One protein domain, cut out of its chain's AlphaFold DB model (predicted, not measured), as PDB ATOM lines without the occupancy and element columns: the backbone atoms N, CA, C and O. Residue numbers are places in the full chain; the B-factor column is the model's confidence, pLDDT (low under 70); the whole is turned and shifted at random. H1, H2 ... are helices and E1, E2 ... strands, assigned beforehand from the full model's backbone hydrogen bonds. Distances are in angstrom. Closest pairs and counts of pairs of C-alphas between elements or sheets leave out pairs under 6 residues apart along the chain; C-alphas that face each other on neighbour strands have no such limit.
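This is residues 2 to 103 of the 103 residues of an uncharacterized protein of Ruminococcus sp. AF17-22AC (UniProt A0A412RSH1). A twisted sheet of five long strands is covered on one face by two helices that run along the strands as a hairpin, and its other face is bare. The strands make a meander, each the antiparallel neighbour of the one before, in the order E1 E2 E3 E4 E5. The printed part has 102 residues, with H1 and H2 first along the chain and E1 to E5 after them; its class is mixed, helices and strands, in two layers, helices on one face of a sheet. It is compact, with a radius of gyration of the C-alphas of 13.4 A, and elongated, spanning 41 by 25 by 25 A.

In the sheet, E1, residues 43 to 51, and E5, residues 93 to 102, are the edge strands, and they are apart. E2, residues 55 to 63, is antiparallel to E1, with N 47 and O 59 at 3.0 A, within hydrogen-bond range. E3, residues 68 to 76, follows, with N 60 and O 72 at 2.9 A. E4, residues 82 to 90, is the antiparallel neighbour of E3, with N 73 of E3 and O 85 of E4 at 2.9 A, within hydrogen-bond range, and E5 is the antiparallel neighbour of E4, with N 86 of E4 and O 98 of E5 at 2.9 A, also within hydrogen-bond range. H1, residues 2 to 20, is on the sheet at a height of 9.5 A, over E3 and E4; its closest C-alphas to E3 are those of Ile 7 and Ile 70, 6.7 A. H2, residues 25 to 37, is on the same face at a height of 9.4 A, over E2; the closest C-alphas are those of Ala 34 and Leu 62, 6.3 A. H1 and H2 touch, closest at the C-alphas of Ser 17 and Ser 26, 5.2 A, at a shallow tilt of 17 degrees, opposite ways. In both helices every O i to N i+4 pair is within hydrogen-bond range.

E5 is 27.5 A long and ends at C-alpha 102, (297.988, 365.390, 304.470). E3 measures 26.7 A, E4 26.6 A, and E1 and E2 25.8 A each. H1 begins at C-alpha 2, (320.393, 366.918, 327.474), and is 27.2 A long; H2 is 18.4 A.

The two C-alphas farthest apart are those of Ala 2 and Gly 53, 42.3 A. The printed part has no cut, and its six links are tight. Mean pLDDT of the printed part is 92.7; residues 2, 52 to 53 and 103 are under 70.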
ATOM      1  N   ALA A   2     321.288 368.086 327.440       65.62
ATOM      2  CA  ALA A   2     320.393 366.918 327.474       65.62
ATOM      3  C   ALA A   2     319.018 367.212 326.836       65.62
ATOM      4  O   ALA A   2     318.592 366.480 325.943       65.62
ATOM      5  N   ASN A   3     318.408 368.350 327.183       78.25
ATOM      6  CA  ASN A   3     317.114 368.774 326.636       78.25
ATOM      7  C   ASN A   3     317.154 368.986 325.121       78.25
ATOM      8  O   ASN A   3     316.254 368.553 324.417       78.25
ATOM      9  N   THR A   4     318.242 369.548 324.589       79.69
ATOM     10  CA  THR A   4     318.430 369.709 323.140       79.69
ATOM     11  C   THR A   4     318.373 368.368 322.402       79.69
ATOM     12  O   THR A   4     317.679 368.249 321.400       79.69
ATOM     13  N   LYS A   5     319.045 367.325 322.915       86.38
ATOM     14  CA  LYS A   5     319.004 365.983 322.301       86.38
ATOM     15  C   LYS A   5     317.614 365.356 322.381       86.38
ATOM     16  O   LYS A   5     317.176 364.718 321.430       86.38
ATOM     17  N   LYS A   6     316.926 365.544 323.505       90.12
ATOM     18  CA  LYS A   6     315.550 365.083 323.710       90.12
ATOM     19  C   LYS A   6     314.572 365.746 322.740       90.12
ATOM     20  O   LYS A   6     313.796 365.046 322.099       90.12
ATOM     21  N   ILE A   7     314.644 367.068 322.600       93.12
ATOM     22  CA  ILE A   7     313.802 367.844 321.685       93.12
ATOM     23  C   ILE A   7     314.058 367.439 320.227       93.12
ATOM     24  O   ILE A   7     313.103 367.226 319.488       93.12
ATOM     25  N   GLU A   8     315.314 367.220 319.827       93.06
ATOM     26  CA  GLU A   8     315.643 366.691 318.491       93.06
ATOM     27  C   GLU A   8     315.132 365.258 318.261       93.06
ATOM     28  O   GLU A   8     314.648 364.925 317.174       93.06
ATOM     29  N   GLY A   9     315.198 364.402 319.284       95.25
ATOM     30  CA  GLY A   9     314.621 363.056 319.232       95.25
ATOM     31  C   GLY A   9     313.103 363.093 319.045       95.25
ATOM     32  O   GLY A   9     312.567 362.402 318.178       95.25
ATOM     33  N   LEU A  10     312.419 363.955 319.803       96.56
ATOM     34  CA  LEU A  10     310.978 364.174 319.672       96.56
ATOM     35  C   LEU A  10     310.606 364.763 318.313       96.56
ATOM     36  O   LEU A  10     309.651 364.286 317.707       96.56
ATOM     37  N   ARG A  11     311.381 365.726 317.796       97.75
ATOM     38  CA  ARG A  11     311.202 366.273 316.443       97.75
ATOM     39  C   ARG A  11     311.150 365.152 315.416       97.75
ATOM     40  O   ARG A  11     310.185 365.048 314.668       97.75
ATOM     41  N   THR A  12     312.163 364.290 315.430       97.50
ATOM     42  CA  THR A  12     312.276 363.176 314.482       97.50
ATOM     43  C   THR A  12     311.083 362.224 314.600       97.50
ATOM     44  O   THR A  12     310.463 361.901 313.590       97.50
ATOM     45  N   ALA A  13     310.702 361.844 315.824       97.50
ATOM     46  CA  ALA A  13     309.562 360.957 316.064       97.50
ATOM     47  C   ALA A  13     308.213 361.576 315.645       97.50
ATOM     48  O   ALA A  13     307.332 360.876 315.137       97.50
ATOM     49  N   PHE A  14     308.034 362.886 315.849       97.81
ATOM     50  CA  PHE A  14     306.822 363.598 315.445       97.81
ATOM     51  C   PHE A  14     306.731 363.696 313.926       97.81
ATOM     52  O   PHE A  14     305.690 363.369 313.365       97.81
ATOM     53  N   GLU A  15     307.820 364.065 313.247       97.94
ATOM     54  CA  GLU A  15     307.863 364.077 311.782       97.94
ATOM     55  C   GLU A  15     307.576 362.701 311.178       97.94
ATOM     56  O   GLU A  15     306.843 362.604 310.194       97.94
ATOM     57  N   GLU A  16     308.142 361.637 311.747       97.31
ATOM     58  CA  GLU A  16     307.889 360.266 311.301       97.31
ATOM     59  C   GLU A  16     306.418 359.881 311.489       97.31
ATOM     60  O   GLU A  16     305.808 359.345 310.564       97.31
ATOM     61  N   SER A  17     305.824 360.229 312.637       97.19
ATOM     62  CA  SER A  17     304.396 359.998 312.902       97.19
ATOM     63  C   SER A  17     303.497 360.764 311.925       97.19
ATOM     64  O   SER A  17     302.508 360.214 311.450       97.19
ATOM     65  N   ILE A  18     303.837 362.013 311.589       97.12
ATOM     66  CA  ILE A  18     303.083 362.831 310.620       97.12
ATOM     67  C   ILE A  18     303.186 362.251 309.202       97.12
ATOM     68  O   ILE A  18     302.218 362.282 308.452       97.12
ATOM     69  N   LYS A  19     304.356 361.725 308.818       95.88
ATOM     70  CA  LYS A  19     304.585 361.164 307.474       95.88
ATOM     71  C   LYS A  19     304.005 359.756 307.307       95.88
ATOM     72  O   LYS A  19     303.670 359.380 306.186       95.88
ATOM     73  N   SER A  20     303.924 358.978 308.386       95.94
ATOM     74  CA  SER A  20     303.545 357.558 308.341       95.94
ATOM     75  C   SER A  20     302.068 357.311 308.645       95.94
ATOM     76  O   SER A  20     301.496 356.348 308.136       95.94
ATOM     77  N   ASP A  21     301.441 358.174 309.451       96.25
ATOM     78  CA  ASP A  21     300.062 358.016 309.908       96.25
ATOM     79  C   ASP A  21     299.172 359.187 309.482       96.25
ATOM     80  O   ASP A  21     299.607 360.326 309.343       96.25
ATOM     81  N   LYS A  22     297.874 358.905 309.343       94.81
ATOM     82  CA  LYS A  22     296.841 359.908 309.050       94.81
ATOM     83  C   LYS A  22     296.217 360.488 310.313       94.81
ATOM     84  O   LYS A  22     296.189 359.836 311.366       94.81
ATOM     85  N   TYR A  23     295.630 361.675 310.211       94.38
ATOM     86  CA  TYR A  23     294.810 362.237 311.282       94.38
ATOM     87  C   TYR A  23     293.609 361.319 311.602       94.38
ATOM     88  O   TYR A  23     292.953 360.823 310.683       94.38
ATOM     89  N   PRO A  24     293.236 361.101 312.881       93.94
ATOM     90  CA  PRO A  24     293.831 361.641 314.110       93.94
ATOM     91  C   PRO A  24     294.933 360.751 314.715       93.94
ATOM     92  O   PRO A  24     295.374 361.002 315.838       93.94
ATOM     93  N   GLN A  25     295.332 359.670 314.040       97.12
ATOM     94  CA  GLN A  25     296.260 358.679 314.587       97.12
ATOM     95  C   GLN A  25     297.679 359.239 314.751       97.12
ATOM     96  O   GLN A  25     298.286 359.010 315.797       97.12
ATOM     97  N   SER A  26     298.147 360.045 313.798       97.06
ATOM     98  CA  SER A  26     299.398 360.814 313.896       97.06
ATOM     99  C   SER A  26     299.469 361.622 315.201       97.06
ATOM    100  O   SER A  26     300.390 361.450 315.997       97.06
ATOM    101  N   MET A  27     298.432 362.412 315.508       97.44
ATOM    102  CA  MET A  27     298.357 363.191 316.753       97.44
ATOM    103  C   MET A  27     298.284 362.310 318.005       97.44
ATOM    104  O   MET A  27     298.891 362.639 319.022       97.44
ATOM    105  N   ARG A  28     297.601 361.156 317.954       97.19
ATOM    106  CA  ARG A  28     297.607 360.194 319.075       97.19
ATOM    107  C   ARG A  28     299.009 359.650 319.351       97.19
ATOM    108  O   ARG A  28     299.362 359.475 320.517       97.19
ATOM    109  N   ASN A  29     299.789 359.380 318.307       97.81
ATOM    110  CA  ASN A  29     301.170 358.916 318.436       97.81
ATOM    111  C   ASN A  29     302.064 360.024 319.016       97.81
ATOM    112  O   ASN A  29     302.820 359.761 319.952       97.81
ATOM    113  N   ILE A  30     301.880 361.270 318.573       98.19
ATOM    114  CA  ILE A  30     302.583 362.450 319.102       98.19
ATOM    115  C   ILE A  30     302.291 362.662 320.592       98.19
ATOM    116  O   ILE A  30     303.226 362.802 321.378       98.19
ATOM    117  N   ILE A  31     301.023 362.600 321.019       97.38
ATOM    118  CA  ILE A  31     300.643 362.718 322.441       97.38
ATOM    119  C   ILE A  31     301.335 361.640 323.279       97.38
ATOM    120  O   ILE A  31     301.868 361.935 324.351       97.38
ATOM    121  N   LYS A  32     301.340 360.388 322.800       96.94
ATOM    122  CA  LYS A  32     301.999 359.274 323.494       96.94
ATOM    123  C   LYS A  32     303.503 359.502 323.611       96.94
ATOM    124  O   LYS A  32     304.042 359.332 324.699       96.94
ATOM    125  N   ALA A  33     304.159 359.905 322.526       96.94
ATOM    126  CA  ALA A  33     305.594 360.168 322.510       96.94
ATOM    127  C   ALA A  33     305.975 361.345 323.427       96.94
ATOM    128  O   ALA A  33     306.895 361.209 324.231       96.94
ATOM    129  N   ALA A  34     305.223 362.453 323.392       96.19
ATOM    130  CA  ALA A  34     305.418 363.586 324.298       96.19
ATOM    131  C   ALA A  34     305.239 363.175 325.769       96.19
ATOM    132  O   ALA A  34     306.085 363.466 326.610       96.19
ATOM    133  N   SER A  35     304.167 362.437 326.072       95.38
ATOM    134  CA  SER A  35     303.878 361.974 327.435       95.38
ATOM    135  C   SER A  35     304.935 360.995 327.951       95.38
ATOM    136  O   SER A  35     305.297 361.058 329.120       95.38
ATOM    137  N   ALA A  36     305.449 360.110 327.091       94.88
ATOM    138  CA  ALA A  36     306.497 359.155 327.445       94.88
ATOM    139  C   ALA A  36     307.865 359.822 327.653       94.88
ATOM    140  O   ALA A  36     308.656 359.353 328.465       94.88
ATOM    141  N   ALA A  37     308.141 360.913 326.936       93.50
ATOM    142  CA  ALA A  37     309.376 361.678 327.083       93.50
ATOM    143  C   ALA A  37     309.343 362.670 328.254       93.50
ATOM    144  O   ALA A  37     310.380 363.249 328.573       93.50
ATOM    145  N   LYS A  38     308.178 362.900 328.870       93.44
ATOM    146  CA  LYS A  38     308.007 363.837 329.981       93.44
ATOM    147  C   LYS A  38     308.853 363.415 331.189       93.44
ATOM    148  O   LYS A  38     308.676 362.327 331.733       93.44
ATOM    149  N   GLU A  39     309.699 364.321 331.661       90.81
ATOM    150  CA  GLU A  39     310.432 364.204 332.926       90.81
ATOM    151  C   GLU A  39     309.753 365.044 334.029       90.81
ATOM    152  O   GLU A  39     308.710 365.672 333.808       90.81
ATOM    153  N   ASN A  40     310.281 365.003 335.260       82.31
ATOM    154  CA  ASN A  40     309.587 365.514 336.452       82.31
ATOM    155  C   ASN A  40     309.130 366.977 336.330       82.31
ATOM    156  O   ASN A  40     307.997 367.281 336.701       82.31
ATOM    157  N   GLU A  41     309.966 367.858 335.782       91.75
ATOM    158  CA  GLU A  41     309.677 369.299 335.687       91.75
ATOM    159  C   GLU A  41     309.104 369.730 334.333       91.75
ATOM    160  O   GLU A  41     308.641 370.863 334.187       91.75
ATOM    161  N   ASP A  42     309.077 368.825 333.355       94.44
ATOM    162  CA  ASP A  42     308.486 369.120 332.058       94.44
ATOM    163  C   ASP A  42     306.972 369.258 332.153       94.44
ATOM    164  O   ASP A  42     306.290 368.585 332.943       94.44
ATOM    165  N   LYS A  43     306.433 370.056 331.236       95.38
ATOM    166  CA  LYS A  43     304.996 370.203 331.030       95.38
ATOM    167  C   LYS A  43     304.618 369.694 329.654       95.38
ATOM    168  O   LYS A  43     305.253 370.053 328.664       95.38
ATOM    169  N   VAL A  44     303.578 368.867 329.618       96.88
ATOM    170  CA  VAL A  44     302.928 368.429 328.387       96.88
ATOM    171  C   VAL A  44     301.506 368.953 328.418       96.88
ATOM    172  O   VAL A  44     300.736 368.577 329.300       96.88
ATOM    173  N   ASP A  45     301.182 369.801 327.453       96.12
ATOM    174  CA  ASP A  45     299.858 370.378 327.275       96.12
ATOM    175  C   ASP A  45     299.246 369.839 325.985       96.12
ATOM    176  O   ASP A  45     299.910 369.709 324.954       96.12
ATOM    177  N   PHE A  46     297.960 369.514 326.053       94.88
ATOM    178  CA  PHE A  46     297.173 369.065 324.916       94.88
ATOM    179  C   PHE A  46     295.865 369.841 324.885       94.88
ATOM    180  O   PHE A  46     295.128 369.875 325.874       94.88
ATOM    181  N   CYS A  47     295.554 370.417 323.730       93.94
ATOM    182  CA  CYS A  47     294.290 371.090 323.493       93.94
ATOM    183  C   CYS A  47     293.655 370.562 322.211       93.94
ATOM    184  O   CYS A  47     294.330 370.327 321.211       93.94
ATOM    185  N   ARG A  48     292.333 370.405 322.231       92.38
ATOM    186  CA  ARG A  48     291.537 370.155 321.033       92.38
ATOM    187  C   ARG A  48     290.407 371.167 320.994       92.38
ATOM    188  O   ARG A  48     289.561 371.183 321.884       92.38
ATOM    189  N   SER A  49     290.405 371.985 319.953       90.19
ATOM    190  CA  SER A  49     289.378 372.973 319.667       90.19
ATOM    191  C   SER A  49     288.553 372.530 318.464       90.19
ATOM    192  O   SER A  49     289.085 372.037 317.465       90.19
ATOM    193  N   LEU A  50     287.239 372.696 318.575       86.12
ATOM    194  CA  LEU A  50     286.278 372.414 317.520       86.12
ATOM    195  C   LEU A  50     285.509 373.703 317.251       86.12
ATOM    196  O   LEU A  50     284.650 374.082 318.045       86.12
ATOM    197  N   ASP A  51     285.811 374.360 316.135       82.50
ATOM    198  CA  ASP A  51     284.941 375.406 315.618       82.50
ATOM    199  C   ASP A  51     283.799 374.733 314.854       82.50
ATOM    200  O   ASP A  51     284.029 373.926 313.946       82.50
ATOM    201  N   THR A  52     282.566 375.010 315.276       68.00
ATOM    202  CA  THR A  52     281.322 374.364 314.837       68.00
ATOM    203  C   THR A  52     281.279 374.086 313.331       68.00
ATOM    204  O   THR A  52     280.913 374.941 312.532       68.00
ATOM    205  N   GLY A  53     281.625 372.850 312.955       60.22
ATOM    206  CA  GLY A  53     281.515 372.313 311.597       60.22
ATOM    207  C   GLY A  53     282.562 372.785 310.586       60.22
ATOM    208  O   GLY A  53     282.529 372.290 309.462       60.22
ATOM    209  N   LYS A  54     283.476 373.689 310.962       76.38
ATOM    210  CA  LYS A  54     284.377 374.350 310.004       76.38
ATOM    211  C   LYS A  54     285.825 373.911 310.124       76.38
ATOM    212  O   LYS A  54     286.467 373.542 309.149       76.38
ATOM    213  N   LYS A  55     286.343 373.929 311.347       87.25
ATOM    214  CA  LYS A  55     287.766 373.733 311.591       87.25
ATOM    215  C   LYS A  55     287.972 373.024 312.909       87.25
ATOM    216  O   LYS A  55     287.422 373.403 313.941       87.25
ATOM    217  N   GLU A  56     288.777 371.979 312.868       91.88
ATOM    218  CA  GLU A  56     289.228 371.276 314.057       91.88
ATOM    219  C   GLU A  56     290.720 371.535 314.220       91.88
ATOM    220  O   GLU A  56     291.491 371.346 313.284       91.88
ATOM    221  N   THR A  57     291.131 371.988 315.400       94.25
ATOM    222  CA  THR A  57     292.542 372.207 315.727       94.25
ATOM    223  C   THR A  57     292.913 371.344 316.917       94.25
ATOM    224  O   THR A  57     292.245 371.381 317.948       94.25
ATOM    225  N   THR A  58     293.979 370.571 316.777       96.06
ATOM    226  CA  THR A  58     294.570 369.787 317.856       96.06
ATOM    227  C   THR A  58     296.001 370.254 318.059       96.06
ATOM    228  O   THR A  58     296.781 370.249 317.115       96.06
ATOM    229  N   GLU A  59     296.358 370.627 319.279       97.62
ATOM    230  CA  GLU A  59     297.686 371.115 319.638       97.62
ATOM    231  C   GLU A  59     298.297 370.231 320.728       97.62
ATOM    232  O   GLU A  59     297.615 369.843 321.682       97.62
ATOM    233  N   VAL A  60     299.582 369.910 320.579       98.06
ATOM    234  CA  VAL A  60     300.398 369.225 321.586       98.06
ATOM    235  C   VAL A  60     301.670 370.020 321.791       98.06
ATOM    236  O   VAL A  60     302.452 370.197 320.862       98.06
ATOM    237  N   THR A  61     301.914 370.431 323.026       97.69
ATOM    238  CA  THR A  61     303.140 371.111 323.431       97.69
ATOM    239  C   THR A  61     303.860 370.289 324.491       97.69
ATOM    240  O   THR A  61     303.243 369.860 325.460       97.69
ATOM    241  N   LEU A  62     305.176 370.129 324.347       97.12
ATOM    242  CA  LEU A  62     306.072 369.753 325.441       97.12
ATOM    243  C   LEU A  62     307.039 370.906 325.697       97.12
ATOM    244  O   LEU A  62     307.650 371.415 324.758       97.12
ATOM    245  N   SER A  63     307.188 371.305 326.959       95.19
ATOM    246  CA  SER A  63     308.123 372.348 327.387       95.19
ATOM    247  C   SER A  63     308.972 371.904 328.576       95.19
ATOM    248  O   SER A  63     308.483 371.197 329.461       95.19
ATOM    249  N   THR A  64     310.234 372.324 328.574       92.50
ATOM    250  CA  THR A  64     311.223 372.088 329.631       92.50
ATOM    251  C   THR A  64     311.352 373.332 330.522       92.50
ATOM    252  O   THR A  64     311.061 374.449 330.076       92.50
ATOM    253  N   PRO A  65     311.818 373.191 331.777       90.19
ATOM    254  CA  PRO A  65     312.098 374.339 332.649       90.19
ATOM    255  C   PRO A  65     313.208 375.256 332.106       90.19
ATOM    256  O   PRO A  65     313.188 376.458 332.364       90.19
ATOM    257  N   ASP A  66     314.124 374.715 331.296       89.88
ATOM    258  CA  ASP A  66     315.244 375.443 330.679       89.88
ATOM    259  C   ASP A  66     314.827 376.275 329.445       89.88
ATOM    260  O   ASP A  66     315.658 376.903 328.781       89.88
ATOM    261  N   GLY A  67     313.525 376.304 329.137       89.81
ATOM    262  CA  GLY A  67     312.945 377.165 328.114       89.81
ATOM    263  C   GLY A  67     312.940 376.574 326.706       89.81
ATOM    264  O   GLY A  67     312.684 377.318 325.756       89.81
ATOM    265  N   GLU A  68     313.212 375.275 326.537       94.31
ATOM    266  CA  GLU A  68     312.960 374.579 325.275       94.31
ATOM    267  C   GLU A  68     311.503 374.122 325.173       94.31
ATOM    268  O   GLU A  68     310.908 373.631 326.129       94.31
ATOM    269  N   ARG A  69     310.922 374.260 323.985       95.38
ATOM    270  CA  ARG A  69     309.553 373.842 323.692       95.38
ATOM    271  C   ARG A  69     309.483 373.228 322.306       95.38
ATOM    272  O   ARG A  69     310.028 373.794 321.364       95.38
ATOM    273  N   ILE A  70     308.763 372.121 322.186       97.75
ATOM    274  CA  ILE A  70     308.327 371.544 320.913       97.75
ATOM    275  C   ILE A  70     306.802 371.575 320.862       97.75
ATOM    276  O   ILE A  70     306.138 371.220 321.838       97.75
ATOM    277  N   ASN A  71     306.253 372.034 319.744       97.88
ATOM    278  CA  ASN A  71     304.822 372.175 319.529       97.88
ATOM    279  C   ASN A  71     304.415 371.534 318.206       97.88
ATOM    280  O   ASN A  71     305.093 371.732 317.202       97.88
ATOM    281  N   VAL A  72     303.303 370.804 318.206       98.38
ATOM    282  CA  VAL A  72     302.634 370.357 316.984       98.38
ATOM    283  C   VAL A  72     301.199 370.839 317.000       98.38
ATOM    284  O   VAL A  72     300.443 370.496 317.909       98.38
ATOM    285  N   THR A  73     300.810 371.548 315.949       97.81
ATOM    286  CA  THR A  73     299.430 371.945 315.690       97.81
ATOM    287  C   THR A  73     298.934 371.225 314.444       97.81
ATOM    288  O   THR A  73     299.454 371.428 313.358       97.81
ATOM    289  N   ALA A  74     297.916 370.383 314.592       97.19
ATOM    290  CA  ALA A  74     297.182 369.793 313.483       97.19
ATOM    291  C   ALA A  74     295.869 370.546 313.279       97.19
ATOM    292  O   ALA A  74     295.025 370.594 314.175       97.19
ATOM    293  N   THR A  75     295.681 371.086 312.085       95.31
ATOM    294  CA  THR A  75     294.468 371.768 311.660       95.31
ATOM    295  C   THR A  75     293.781 370.954 310.579       95.31
ATOM    296  O   THR A  75     294.319 370.787 309.488       95.31
ATOM    297  N   LYS A  76     292.574 370.477 310.863       92.81
ATOM    298  CA  LYS A  76     291.691 369.860 309.877       92.81
ATOM    299  C   LYS A  76     290.698 370.901 309.371       92.81
ATOM    300  O   LYS A  76     289.850 371.373 310.129       92.81
ATOM    301  N   GLU A  77     290.823 371.227 308.092       89.75
ATOM    302  CA  GLU A  77     289.985 372.191 307.378       89.75
ATOM    303  C   GLU A  77     288.683 371.538 306.857       89.75
ATOM    304  O   GLU A  77     288.546 370.307 306.813       89.75
ATOM    305  N   GLU A  78     287.717 372.358 306.422       84.19
ATOM    306  CA  GLU A  78     286.402 371.917 305.910       84.19
ATOM    307  C   GLU A  78     286.506 370.906 304.759       84.19
ATOM    308  O   GLU A  78     285.741 369.941 304.673       84.19
ATOM    309  N   ASN A  79     287.494 371.102 303.885       83.81
ATOM    310  CA  ASN A  79     287.758 370.252 302.724       83.81
ATOM    311  C   ASN A  79     288.411 368.902 303.085       83.81
ATOM    312  O   ASN A  79     288.786 368.151 302.185       83.81
ATOM    313  N   ARG A  80     288.524 368.581 304.383       80.69
ATOM    314  CA  ARG A  80     289.181 367.392 304.953       80.69
ATOM    315  C   ARG A  80     290.702 367.349 304.791       80.69
ATOM    316  O   ARG A  80     291.290 366.356 305.211       80.69
ATOM    317  N   THR A  81     291.333 368.395 304.260       90.88
ATOM    318  CA  THR A  81     292.792 368.540 304.308       90.88
ATOM    319  C   THR A  81     293.232 368.719 305.754       90.88
ATOM    320  O   THR A  81     292.597 369.456 306.516       90.88
ATOM    321  N   VAL A  82     294.323 368.051 306.130       94.94
ATOM    322  CA  VAL A  82     294.961 368.253 307.432       94.94
ATOM    323  C   VAL A  82     296.332 368.873 307.228       94.94
ATOM    324  O   VAL A  82     297.149 368.378 306.454       94.94
ATOM    325  N   ILE A  83     296.557 369.986 307.914       96.25
ATOM    326  CA  ILE A  83     297.808 370.738 307.912       96.25
ATOM    327  C   ILE A  83     298.444 370.545 309.281       96.25
ATOM    328  O   ILE A  83     297.770 370.721 310.296       96.25
ATOM    329  N   TYR A  84     299.716 370.168 309.312       98.06
ATOM    330  CA  TYR A  84     300.484 370.028 310.543       98.06
ATOM    331  C   TYR A  84     301.591 371.067 310.565       98.06
ATOM    332  O   TYR A  84     302.426 371.068 309.664       98.06
ATOM    333  N   ASP A  85     301.646 371.873 311.614       98.06
ATOM    334  CA  ASP A  85     302.745 372.789 311.891       98.06
ATOM    335  C   ASP A  85     303.539 372.257 313.085       98.06
ATOM    336  O   ASP A  85     302.990 372.060 314.170       98.06
ATOM    337  N   LEU A  86     304.823 371.969 312.868       98.31
ATOM    338  CA  LEU A  86     305.764 371.508 313.886       98.31
ATOM    339  C   LEU A  86     306.801 372.598 314.141       98.31
ATOM    340  O   LEU A  86     307.558 372.961 313.242       98.31
ATOM    341  N   GLU A  87     306.882 373.063 315.381       98.06
ATOM    342  CA  GLU A  87     307.762 374.154 315.789       98.06
ATOM    343  C   GLU A  87     308.613 373.768 316.995       98.06
ATOM    344  O   GLU A  87     308.162 373.073 317.908       98.06
ATOM    345  N   ILE A  88     309.848 374.266 317.027       97.38
ATOM    346  CA  ILE A  88     310.721 374.195 318.198       97.38
ATOM    347  C   ILE A  88     311.187 375.595 318.538       97.38
ATOM    348  O   ILE A  88     311.729 376.309 317.690       97.38
ATOM    349  N   THR A  89     311.041 375.956 319.805       95.50
ATOM    350  CA  THR A  89     311.567 377.201 320.352       95.50
ATOM    351  C   THR A  89     312.518 376.920 321.510       95.50
ATOM    352  O   THR A  89     312.382 375.926 322.220       95.50
ATOM    353  N   SER A  90     313.508 377.786 321.698       93.88
ATOM    354  CA  SER A  90     314.384 377.788 322.871       93.88
ATOM    355  C   SER A  90     314.546 379.219 323.353       93.88
ATOM    356  O   SER A  90     314.924 380.096 322.574       93.88
ATOM    357  N   ASN A  91     314.231 379.473 324.625       90.50
ATOM    358  CA  ASN A  91     314.280 380.812 325.218       90.50
ATOM    359  C   ASN A  91     313.551 381.856 324.351       90.50
ATOM    360  O   ASN A  91     314.086 382.923 324.049       90.50
ATOM    361  N   LEU A  92     312.333 381.506 323.913       87.06
ATOM    362  CA  LEU A  92     311.450 382.318 323.060       87.06
ATOM    363  C   LEU A  92     311.962 382.584 321.631       87.06
ATOM    364  O   LEU A  92     311.339 383.343 320.891       87.06
ATOM    365  N   LYS A  93     313.067 381.959 321.210       94.62
ATOM    366  CA  LYS A  93     313.560 382.032 319.828       94.62
ATOM    367  C   LYS A  93     313.100 380.817 319.040       94.62
ATOM    368  O   LYS A  93     313.244 379.697 319.520       94.62
ATOM    369  N   LEU A  94     312.588 381.041 317.831       95.56
ATOM    370  CA  LEU A  94     312.258 379.973 316.890       95.56
ATOM    371  C   LEU A  94     313.545 379.329 316.365       95.56
ATOM    372  O   LEU A  94     314.382 380.004 315.766       95.56
ATOM    373  N   CYS A  95     313.693 378.030 316.605       95.56
ATOM    374  CA  CYS A  95     314.851 377.234 316.195       95.56
ATOM    375  C   CYS A  95     314.530 376.335 314.997       95.56
ATOM    376  O   CYS A  95     315.416 376.035 314.199       95.56
ATOM    377  N   TYR A  96     313.276 375.897 314.880       97.25
ATOM    378  CA  TYR A  96     312.795 375.028 313.811       97.25
ATOM    379  C   TYR A  96     311.313 375.286 313.561       97.25
ATOM    380  O   TYR A  96     310.560 375.468 314.516       97.25
ATOM    381  N   ALA A  97     310.907 375.260 312.295       97.56
ATOM    382  CA  ALA A  97     309.514 375.266 311.879       97.56
ATOM    383  C   ALA A  97     309.384 374.469 310.582       97.56
ATOM    384  O   ALA A  97     310.167 374.674 309.653       97.56
ATOM    385  N   GLN A  98     308.404 373.576 310.522       98.19
ATOM    386  CA  GLN A  98     308.092 372.821 309.317       98.19
ATOM    387  C   GLN A  98     306.595 372.549 309.240       98.19
ATOM    388  O   GLN A  98     305.991 372.078 310.203       98.19
ATOM    389  N   THR A  99     306.032 372.783 308.057       98.06
ATOM    390  CA  THR A  99     304.640 372.461 307.743       98.06
ATOM    391  C   THR A  99     304.568 371.183 306.907       98.06
ATOM    392  O   THR A  99     305.374 370.977 305.989       98.06
ATOM    393  N   PHE A 100     303.587 370.336 307.206       97.00
ATOM    394  CA  PHE A 100     303.256 369.123 306.464       97.00
ATOM    395  C   PHE A 100     301.792 369.150 306.033       97.00
ATOM    396  O   PHE A 100     300.928 369.649 306.752       97.00
ATOM    397  N   TYR A 101     301.522 368.569 304.870       94.50
ATOM    398  CA  TYR A 101     300.186 368.498 304.293       94.50
ATOM    399  C   TYR A 101     299.787 367.035 304.132       94.50
ATOM    400  O   TYR A 101     300.496 366.261 303.488       94.50
ATOM    401  N   GLU A 102     298.645 366.670 304.702       90.19
ATOM    402  CA  GLU A 102     297.988 365.390 304.470       90.19
ATOM    403  C   GLU A 102     296.881 365.581 303.429       90.19
ATOM    404  O   GLU A 102     295.961 366.385 303.618       90.19
ATOM    405  N   ALA A 103     297.005 364.839 302.325       68.12
ATOM    406  CA  ALA A 103     296.030 364.769 301.239       68.12
ATOM    407  C   ALA A 103     295.095 363.550 301.365       68.12
ATOM    408  O   ALA A 103     295.526 362.462 301.842       68.12
TER     409      ALA A 103